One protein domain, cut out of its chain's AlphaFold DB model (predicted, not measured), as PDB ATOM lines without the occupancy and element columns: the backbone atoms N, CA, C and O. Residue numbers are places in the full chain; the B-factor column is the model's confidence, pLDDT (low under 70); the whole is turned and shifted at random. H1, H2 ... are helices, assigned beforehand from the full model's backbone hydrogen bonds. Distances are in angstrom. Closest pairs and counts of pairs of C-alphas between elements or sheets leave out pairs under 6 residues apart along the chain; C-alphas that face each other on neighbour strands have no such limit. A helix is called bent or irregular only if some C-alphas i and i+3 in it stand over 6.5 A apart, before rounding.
ATOM      1  N   TRP A   2      -1.455  14.394  19.914       84.56
ATOM      2  CA  TRP A   2      -2.129  13.867  21.117       84.56
ATOM      3  C   TRP A   2      -3.541  13.309  20.901       84.56
ATOM      4  O   TRP A   2      -3.909  12.323  21.526       84.56
ATOM      5  N   ILE A   3      -4.304  13.886  19.971       89.44
ATOM      6  CA  ILE A   3      -5.655  13.410  19.648       89.44
ATOM      7  C   ILE A   3      -5.637  11.977  19.097       89.44
ATOM      8  O   ILE A   3      -6.442  11.154  19.512       89.44
ATOM      9  N   TYR A   4      -4.668  11.641  18.243       88.00
ATOM     10  CA  TYR A   4      -4.531  10.291  17.689       88.00
ATOM     11  C   TYR A   4      -4.117   9.279  18.758       88.00
ATOM     12  O   TYR A   4      -4.607   8.155  18.759       88.00
ATOM     13  N   VAL A   5      -3.271   9.696  19.706       84.50
ATOM     14  CA  VAL A   5      -2.893   8.871  20.865       84.50
ATOM     15  C   VAL A   5      -4.109   8.607  21.756       84.50
ATOM     16  O   VAL A   5      -4.347   7.466  22.140       84.50
ATOM     17  N   ALA A   6      -4.920   9.634  22.026       86.56
ATOM     18  CA  ALA A   6      -6.147   9.494  22.807       86.56
ATOM     19  C   ALA A   6      -7.154   8.552  22.127       86.56
ATOM     20  O   ALA A   6      -7.665   7.645  22.778       86.56
ATOM     21  N   TYR A   7      -7.381   8.697  20.816       89.62
ATOM     22  CA  TYR A   7      -8.239   7.775  20.061       89.62
ATOM     23  C   TYR A   7      -7.691   6.344  20.044       89.62
ATOM     24  O   TYR A   7      -8.469   5.400  20.175       89.62
ATOM     25  N   GLY A   8      -6.371   6.168  19.940       85.31
ATOM     26  CA  GLY A   8      -5.733   4.853  20.021       85.31
ATOM     27  C   GLY A   8      -5.980   4.166  21.366       85.31
ATOM     28  O   GLY A   8      -6.435   3.024  21.399       85.31
ATOM     29  N   LEU A   9      -5.769   4.879  22.477       82.94
ATOM     30  CA  LEU A   9      -6.033   4.357  23.824       82.94
ATOM     31  C   LEU A   9      -7.517   4.055  24.051       82.94
ATOM     32  O   LEU A   9      -7.850   3.037  24.651       82.94
ATOM     33  N   LEU A  10      -8.407   4.907  23.544       85.69
ATOM     34  CA  LEU A  10      -9.851   4.720  23.673       85.69
ATOM     35  C   LEU A  10     -10.327   3.499  22.875       85.69
ATOM     36  O   LEU A  10     -11.130   2.714  23.369       85.69
ATOM     37  N   THR A  11      -9.764   3.284  21.685       85.88
ATOM     38  CA  THR A  11     -10.032   2.089  20.870       85.88
ATOM     39  C   THR A  11      -9.550   0.822  21.576       85.88
ATOM     40  O   THR A  11     -10.285  -0.162  21.640       85.88
ATOM     41  N   LEU A  12      -8.348   0.854  22.166       83.25
ATOM     42  CA  LEU A  12      -7.827  -0.260  22.961       83.25
ATOM     43  C   LEU A  12      -8.706  -0.553  24.178       83.25
ATOM     44  O   LEU A  12      -9.048  -1.708  24.392       83.25
ATOM     45  N   ALA A  13      -9.136   0.465  24.923       81.31
ATOM     46  CA  ALA A  13     -10.011   0.286  26.081       81.31
ATOM     47  C   ALA A  13     -11.371  -0.327  25.694       81.31
ATOM     48  O   ALA A  13     -11.865  -1.229  26.373       81.31
ATOM     49  N   VAL A  14     -11.953   0.115  24.573       85.94
ATOM     50  CA  VAL A  14     -13.217  -0.431  24.048       85.94
ATOM     51  C   VAL A  14     -13.064  -1.888  23.614       85.94
ATOM     52  O   VAL A  14     -13.975  -2.677  23.844       85.94
ATOM     53  N   LEU A  15     -11.927  -2.270  23.027       84.81
ATOM     54  CA  LEU A  15     -11.654  -3.664  22.659       84.81
ATOM     55  C   LEU A  15     -11.301  -4.536  23.876       84.81
ATOM     56  O   LEU A  15     -11.685  -5.703  23.926       84.81
ATOM     57  N   GLN A  16     -10.606  -3.980  24.869       83.88
ATOM     58  CA  GLN A  16     -10.200  -4.685  26.087       83.88
ATOM     59  C   GLN A  16     -11.382  -5.000  27.005       83.88
ATOM     60  O   GLN A  16     -11.372  -6.052  27.633       83.88
ATOM     61  N   GLY A  17     -12.414  -4.152  27.059       85.19
ATOM     62  CA  GLY A  17     -13.597  -4.384  27.898       85.19
ATOM     63  C   GLY A  17     -14.294  -5.732  27.637       85.19
ATOM     64  O   GLY A  17     -14.416  -6.538  28.562       85.19
ATOM     65  N   PRO A  18     -14.714  -6.029  26.391       87.69
ATOM     66  CA  PRO A  18     -15.313  -7.310  26.026       87.69
ATOM     67  C   PRO A  18     -14.380  -8.499  26.269       87.69
ATOM     68  O   PRO A  18     -14.823  -9.527  26.777       87.69
ATOM     69  N   ILE A  19     -13.088  -8.360  25.949       86.12
ATOM     70  CA  ILE A  19     -12.093  -9.427  26.139       86.12
ATOM     71  C   ILE A  19     -11.914  -9.730  27.630       86.12
ATOM     72  O   ILE A  19     -11.988 -10.889  28.033       86.12
ATOM     73  N   ALA A  20     -11.746  -8.699  28.462       87.31
ATOM     74  CA  ALA A  20     -11.625  -8.827  29.912       87.31
ATOM     75  C   ALA A  20     -12.852  -9.519  30.511       87.31
ATOM     76  O   ALA A  20     -12.728 -10.385  31.377       87.31
ATOM     77  N   TRP A  21     -14.043  -9.163  30.028       89.19
ATOM     78  CA  TRP A  21     -15.288  -9.763  30.488       89.19
ATOM     79  C   TRP A  21     -15.419 -11.240  30.087       89.19
ATOM     80  O   TRP A  21     -15.807 -12.066  30.920       89.19
ATOM     81  N   LEU A  22     -15.051 -11.592  28.850       88.81
ATOM     82  CA  LEU A  22     -15.018 -12.982  28.388       88.81
ATOM     83  C   LEU A  22     -14.040 -13.817  29.215       88.81
ATOM     84  O   LEU A  22     -14.428 -14.869  29.719       88.81
ATOM     85  N   VAL A  23     -12.816 -13.324  29.415       87.81
ATOM     86  CA  VAL A  23     -11.793 -14.026  30.202       87.81
ATOM     87  C   VAL A  23     -12.230 -14.187  31.655       87.81
ATOM     88  O   VAL A  23     -12.115 -15.279  32.196       87.81
ATOM     89  N   ARG A  24     -12.804 -13.154  32.287       89.56
ATOM     90  CA  ARG A  24     -13.352 -13.262  33.651       89.56
ATOM     91  C   ARG A  24     -14.424 -14.343  33.746       89.56
ATOM     92  O   ARG A  24     -14.434 -15.128  34.690       89.56
ATOM     93  N   THR A  25     -15.344 -14.367  32.786       88.94
ATOM     94  CA  THR A  25     -16.446 -15.337  32.775       88.94
ATOM     95  C   THR A  25     -15.925 -16.754  32.562       88.94
ATOM     96  O   THR A  25     -16.389 -17.681  33.219       88.94
ATOM     97  N   ASP A  26     -14.948 -16.924  31.673       88.31
ATOM     98  CA  ASP A  26     -14.301 -18.210  31.422       88.31
ATOM     99  C   ASP A  26     -13.499 -18.690  32.642       88.31
ATOM    100  O   ASP A  26     -13.675 -19.831  33.074       88.31
ATOM    101  N   ALA A  27     -12.728 -17.797  33.270       87.00
ATOM    102  CA  ALA A  27     -11.952 -18.073  34.478       87.00
ATOM    103  C   ALA A  27     -12.860 -18.473  35.644       87.00
ATOM    104  O   ALA A  27     -12.565 -19.416  36.372       87.00
ATOM    105  N   SER A  28     -14.005 -17.796  35.787       87.44
ATOM    106  CA  SER A  28     -15.009 -18.123  36.800       87.44
ATOM    107  C   SER A  28     -15.661 -19.488  36.577       87.44
ATOM    108  O   SER A  28     -16.111 -20.088  37.548       87.44
ATOM    109  N   LYS A  29     -15.759 -19.958  35.328       85.75
ATOM    110  CA  LYS A  29     -16.344 -21.268  35.002       85.75
ATOM    111  C   LYS A  29     -15.357 -22.414  35.195       85.75
ATOM    112  O   LYS A  29     -15.773 -23.476  35.632       85.75
ATOM    113  N   HIS A  30     -14.084 -22.189  34.877       81.06
ATOM    114  CA  HIS A  30     -13.033 -23.211  34.923       81.06
ATOM    115  C   HIS A  30     -12.175 -23.142  36.201       81.06
ATOM    116  O   HIS A  30     -11.173 -23.835  36.301       81.06
ATOM    117  N   GLY A  31     -12.510 -22.272  37.162       82.62
ATOM    118  CA  GLY A  31     -11.767 -22.145  38.422       82.62
ATOM    119  C   GLY A  31     -10.322 -21.644  38.269       82.62
ATOM    120  O   GLY A  31      -9.499 -21.855  39.158       82.62
ATOM    121  N   VAL A  32      -9.991 -20.978  37.156       81.88
ATOM    122  CA  VAL A  32      -8.612 -20.576  36.826       81.88
ATOM    123  C   VAL A  32      -8.223 -19.311  37.596       81.88
ATOM    124  O   VAL A  32      -8.350 -18.181  37.112       81.88
ATOM    125  N   GLY A  33      -7.715 -19.496  38.815       80.00
ATOM    126  CA  GLY A  33      -7.270 -18.400  39.679       80.00
ATOM    127  C   GLY A  33      -8.411 -17.462  40.092       80.00
ATOM    128  O   GLY A  33      -9.551 -17.887  40.250       80.00
ATOM    129  N   ASN A  34      -8.109 -16.173  40.294       84.38
ATOM    130  CA  ASN A  34      -9.115 -15.172  40.662       84.38
ATOM    131  C   ASN A  34      -9.647 -14.438  39.406       84.38
ATOM    132  O   ASN A  34      -8.877 -13.721  38.757       84.38
ATOM    133  N   PRO A  35     -10.950 -14.554  39.071       83.19
ATOM    134  CA  PRO A  35     -11.551 -13.926  37.891       83.19
ATOM    135  C   PRO A  35     -11.376 -12.405  37.832       83.19
ATOM    136  O   PRO A  35     -11.232 -11.831  36.750       83.19
ATOM    137  N   ASP A  36     -11.372 -11.739  38.987       83.75
ATOM    138  CA  ASP A  36     -11.257 -10.285  39.052       83.75
ATOM    139  C   ASP A  36      -9.824  -9.826  38.736       83.75
ATOM    140  O   ASP A  36      -9.632  -8.790  38.102       83.75
ATOM    141  N   THR A  37      -8.806 -10.630  39.067       84.94
ATOM    142  CA  THR A  37      -7.410 -10.358  38.680       84.94
ATOM    143  C   THR A  37      -7.248 -10.341  37.162       84.94
ATOM    144  O   THR A  37      -6.584  -9.453  36.625       84.94
ATOM    145  N   TRP A  38      -7.902 -11.267  36.459       83.81
ATOM    146  CA  TRP A  38      -7.894 -11.297  34.997       83.81
ATOM    147  C   TRP A  38      -8.634 -10.105  34.387       83.81
ATOM    148  O   TRP A  38      -8.136  -9.493  33.444       83.81
ATOM    149  N   LEU A  39      -9.778  -9.722  34.963       85.12
ATOM    150  CA  LEU A  39     -10.534  -8.547  34.527       85.12
ATOM    151  C   LEU A  39      -9.696  -7.265  34.637       85.12
ATOM    152  O   LEU A  39      -9.516  -6.555  33.646       85.12
ATOM    153  N   TYR A  40      -9.172  -6.968  35.830       83.31
ATOM    154  CA  TYR A  40      -8.407  -5.741  36.066       83.31
ATOM    155  C   TYR A  40      -7.074  -5.737  35.316       83.31
ATOM    156  O   TYR A  40      -6.639  -4.688  34.846       83.31
ATOM    157  N   GLY A  41      -6.451  -6.906  35.157       83.56
ATOM    158  CA  GLY A  41      -5.231  -7.054  34.379       83.56
ATOM    159  C   GLY A  41      -5.436  -6.775  32.887       83.56
ATOM    160  O   GLY A  41      -4.635  -6.066  32.282       83.56
ATOM    161  N   ILE A  42      -6.528  -7.271  32.292       83.56
ATOM    162  CA  ILE A  42      -6.828  -7.054  30.865       83.56
ATOM    163  C   ILE A  42      -7.273  -5.616  30.578       83.56
ATOM    164  O   ILE A  42      -6.982  -5.084  29.507       83.56
ATOM    165  N   LEU A  43      -7.915  -4.959  31.544       81.81
ATOM    166  CA  LEU A  43      -8.302  -3.549  31.445       81.81
ATOM    167  C   LEU A  43      -7.116  -2.572  31.514       81.81
ATOM    168  O   LEU A  43      -7.291  -1.388  31.222       81.81
ATOM    169  N   LEU A  44      -5.915  -3.027  31.893       81.56
ATOM    170  CA  LEU A  44      -4.716  -2.194  31.845       81.56
ATOM    171  C   LEU A  44      -4.221  -2.077  30.393       81.56
ATOM    172  O   LEU A  44      -3.782  -3.080  29.828       81.56
ATOM    173  N   PRO A  45      -4.168  -0.866  29.801       66.19
ATOM    174  CA  PRO A  45      -3.870  -0.687  28.377       66.19
ATOM    175  C   PRO A  45      -2.553  -1.326  27.924       66.19
ATOM    176  O   PRO A  45      -2.462  -1.833  26.812       66.19
ATOM    177  N   VAL A  46      -1.544  -1.315  28.799       71.81
ATOM    178  CA  VAL A  46      -0.184  -1.800  28.515       71.81
ATOM    179  C   VAL A  46      -0.038  -3.302  28.773       71.81
ATOM    180  O   VAL A  46       0.652  -3.991  28.028       71.81
ATOM    181  N   TRP A  47      -0.692  -3.820  29.813       69.62
ATOM    182  CA  TRP A  47      -0.523  -5.205  30.268       69.62
ATOM    183  C   TRP A  47      -1.581  -6.159  29.719       69.62
ATOM    184  O   TRP A  47      -1.340  -7.363  29.633       69.62
ATOM    185  N   GLY A  48      -2.730  -5.637  29.294       72.19
ATOM    186  CA  GLY A  48      -3.880  -6.464  28.982       72.19
ATOM    187  C   GLY A  48      -3.712  -7.352  27.759       72.19
ATOM    188  O   GLY A  48      -4.198  -8.478  27.760       72.19
ATOM    189  N   ILE A  49      -2.951  -6.908  26.755       73.56
ATOM    190  CA  ILE A  49      -2.661  -7.725  25.565       73.56
ATOM    191  C   ILE A  49      -1.772  -8.927  25.919       73.56
ATOM    192  O   ILE A  49      -1.979 -10.015  25.389       73.56
ATOM    193  N   LEU A  50      -0.812  -8.760  26.835       78.62
ATOM    194  CA  LEU A  50       0.100  -9.833  27.254       78.62
ATOM    195  C   LEU A  50      -0.561 -10.829  28.215       78.62
ATOM    196  O   LEU A  50      -0.153 -11.986  28.286       78.62
ATOM    197  N   LEU A  51      -1.595 -10.399  28.937       82.06
ATOM    198  CA  LEU A  51      -2.303 -11.246  29.894       82.06
ATOM    199  C   LEU A  51      -3.241 -12.262  29.239       82.06
ATOM    200  O   LEU A  51      -3.496 -13.303  29.834       82.06
ATOM    201  N   VAL A  52      -3.707 -12.014  28.012       80.12
ATOM    202  CA  VAL A  52      -4.546 -12.965  27.262       80.12
ATOM    203  C   VAL A  52      -3.820 -14.290  26.961       80.12
ATOM    204  O   VAL A  52      -4.357 -15.340  27.313       80.12
ATOM    205  N   PRO A  53      -2.611 -14.314  26.359       82.44
ATOM    206  CA  PRO A  53      -1.895 -15.572  26.142       82.44
ATOM    207  C   PRO A  53      -1.449 -16.227  27.457       82.44
ATOM    208  O   PRO A  53      -1.450 -17.453  27.558       82.44
ATOM    209  N   TYR A  54      -1.129 -15.436  28.486       85.50
ATOM    210  CA  TYR A  54      -0.813 -15.966  29.814       85.50
ATOM    211  C   TYR A  54      -2.020 -16.672  30.457       85.50
ATOM    212  O   TYR A  54      -1.876 -17.773  30.990       85.50
ATOM    213  N   TYR A  55      -3.219 -16.086  30.341       84.56
ATOM    214  CA  TYR A  55      -4.473 -16.725  30.748       84.56
ATOM    215  C   TYR A  55      -4.669 -18.066  30.049       84.56
ATOM    216  O   TYR A  55      -4.982 -19.058  30.699       84.56
ATOM    217  N   TRP A  56      -4.440 -18.106  28.735       84.81
ATOM    218  CA  TRP A  56      -4.600 -19.330  27.963       84.81
ATOM    219  C   TRP A  56      -3.664 -20.443  28.446       84.81
ATOM    220  O   TRP A  56      -4.113 -21.570  28.627       84.81
ATOM    221  N   SER A  57      -2.399 -20.116  28.733       86.12
ATOM    222  CA  SER A  57      -1.441 -21.063  29.322       86.12
ATOM    223  C   SER A  57      -1.946 -21.615  30.655       86.12
ATOM    224  O   SER A  57      -1.976 -22.826  30.852       86.12
ATOM    225  N   LYS A  58      -2.409 -20.734  31.552       84.75
ATOM    226  CA  LYS A  58      -2.940 -21.121  32.868       84.75
ATOM    227  C   LYS A  58      -4.210 -21.963  32.778       84.75
ATOM    228  O   LYS A  58      -4.396 -22.874  33.576       84.75
ATOM    229  N   ARG A  59      -5.079 -21.660  31.816       84.50
ATOM    230  CA  ARG A  59      -6.292 -22.430  31.541       84.50
ATOM    231  C   ARG A  59      -5.960 -23.834  31.041       84.50
ATOM    232  O   ARG A  59      -6.623 -24.773  31.452       84.50
ATOM    233  N   THR A  60      -4.972 -23.976  30.159       85.31
ATOM    234  CA  THR A  60      -4.531 -25.293  29.680       85.31
ATOM    235  C   THR A  60      -3.954 -26.129  30.816       85.31
ATOM    236  O   THR A  60      -4.385 -27.260  30.971       85.31
ATOM    237  N   GLU A  61      -3.080 -25.557  31.653       82.94
ATOM    238  CA  GLU A  61      -2.567 -26.237  32.856       82.94
ATOM    239  C   GLU A  61      -3.712 -26.723  33.758       82.94
ATOM    240  O   GLU A  61      -3.745 -27.884  34.146       82.94
ATOM    241  N   ALA A  62      -4.697 -25.861  34.032       78.31
ATOM    242  CA  ALA A  62      -5.838 -26.215  34.877       78.31
ATOM    243  C   ALA A  62      -6.702 -27.354  34.302       78.31
ATOM    244  O   ALA A  62      -7.306 -28.093  35.067       78.31
ATOM    245  N   LEU A  63      -6.765 -27.495  32.975       77.94
ATOM    246  CA  LEU A  63      -7.490 -28.578  32.299       77.94
ATOM    247  C   LEU A  63      -6.680 -29.878  32.192       77.94
ATOM    248  O   LEU A  63      -7.263 -30.922  31.929       77.94
ATOM    249  N   GLU A  64      -5.353 -29.819  32.321       78.94
ATOM    250  CA  GLU A  64      -4.479 -31.002  32.341       78.94
ATOM    251  C   GLU A  64      -4.394 -31.641  33.738       78.94
ATOM    252  O   GLU A  64      -4.039 -32.814  33.851       78.94
ATOM    253  N   GLU A  65      -4.704 -30.880  34.793       66.31
ATOM    254  CA  GLU A  65      -4.723 -31.350  36.187       66.31
ATOM    255  C   GLU A  65      -6.069 -31.980  36.623       66.31
ATOM    256  O   GLU A  65      -6.117 -32.594  37.692       66.31
ATOM    257  N   GLU A  66      -7.134 -31.852  35.817       57.31
ATOM    258  CA  GLU A  66      -8.469 -32.471  36.012       57.31
ATOM    259  C   GLU A  66      -8.574 -33.876  35.388       57.31
ATOM    260  O   GLU A  66      -9.148 -34.771  36.055       57.31
TER     261      GLU A  66
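AT A GLANCE: This is residues 2 to 66 of the 66 residues of an uncharacterized protein of Natrarchaeobaculum sulfurireducens (UniProt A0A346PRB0). The model is a slim rod of three helices that run nearly along one line: the long helix H1, the short helix H2 folded back along H1's later part, and H3, which starts beside the middle of H1 and runs on in H1's direction. H1 and H3 are shifted along the rod, with H1 reaching toward one end, where its residues 2 to 8 stick out free as an arm, and H3 toward the other. The printed part has 65 residues, with three named helices in the order H1, H2, H3 and no named strand; the class is all helix. It is only just loose, close to compact, with a radius of gyration of the C-alphas of 13.3 A. The C-alphas span 49 by 16 by 13 A along their three main axes.

HOW THE PARTS SIT: Begin with H1, residues 2 to 30, the longest helix, and look near residue 17, where it has a kink of 26 degrees. H1 is neither bent nor irregular, but only just: C-alphas 15 and 18 are 6.2 A apart. Next find H2, residues 35 to 42, which touches H1; their closest C-alphas, those of Arg 24 and Pro 35, are 4.7 A apart. H1 touches H2 with its residues 16 to 28 alone. H1 and H2 run opposite ways at a shallow tilt of 22 degrees, a helical hairpin. Now go on to H3, residues 48 to 64, which touches H2, with its residues 48 to 55 alone. The closest C-alphas of H2 and H3 are those of Ile 42 and Gly 48, 3.5 A apart. These two helices run opposite ways at a shallow tilt of 34.5 degrees, only just short of steep, and form a second helical hairpin. H3 also touches H1, with 6 pairs of C-alphas within 8 A. The closest C-alphas of that pair, those of Gln 16 and Gly 48, are 7.2 A apart. H1 and H3 run the same way at a shallow tilt of 13 degrees, and their centres are 16.4 A apart. Along the backbone, every O i to N i+4 pair of H2 is within hydrogen-bond range. In H1 23 of 25 such pairs are within range, and in H3 10 of 13.

IN THESE COORDINATES: Find C-alpha 2 at (-2.129, 13.867, 21.117); from there H1 runs 41.0 A to C-alpha 30 at (-13.033, -23.211, 34.923), with y falling along the way. H2 starts at Pro 35, with its C-alpha at (-11.551, -13.926, 37.891), and y rises again to Ile 42, 10.9 A from first to last C-alpha. H3 begins at Gly 48, and y falls once more over 24.8 A to C-alpha 64 at (-4.479, -31.002, 32.341). H3 is neither bent nor irregular, but only just: C-alphas 50 and 53 are 6.2 A apart.

THE WHOLE: The two C-alphas farthest apart are those of Trp 2 and Glu 66, at 49.1 A; they are also the first and last printed. The printed part has no cut, and Glu 66 is the chain's last residue. The link from H1 to H2, 4 residues, and the link from H2 to H3, 5 residues, are both tight. Look in the B-factor column for the model's confidence: the mean pLDDT of the printed part is 82.8. Four residues are under 70: residue 45, residue 47 and residues 65 to 66.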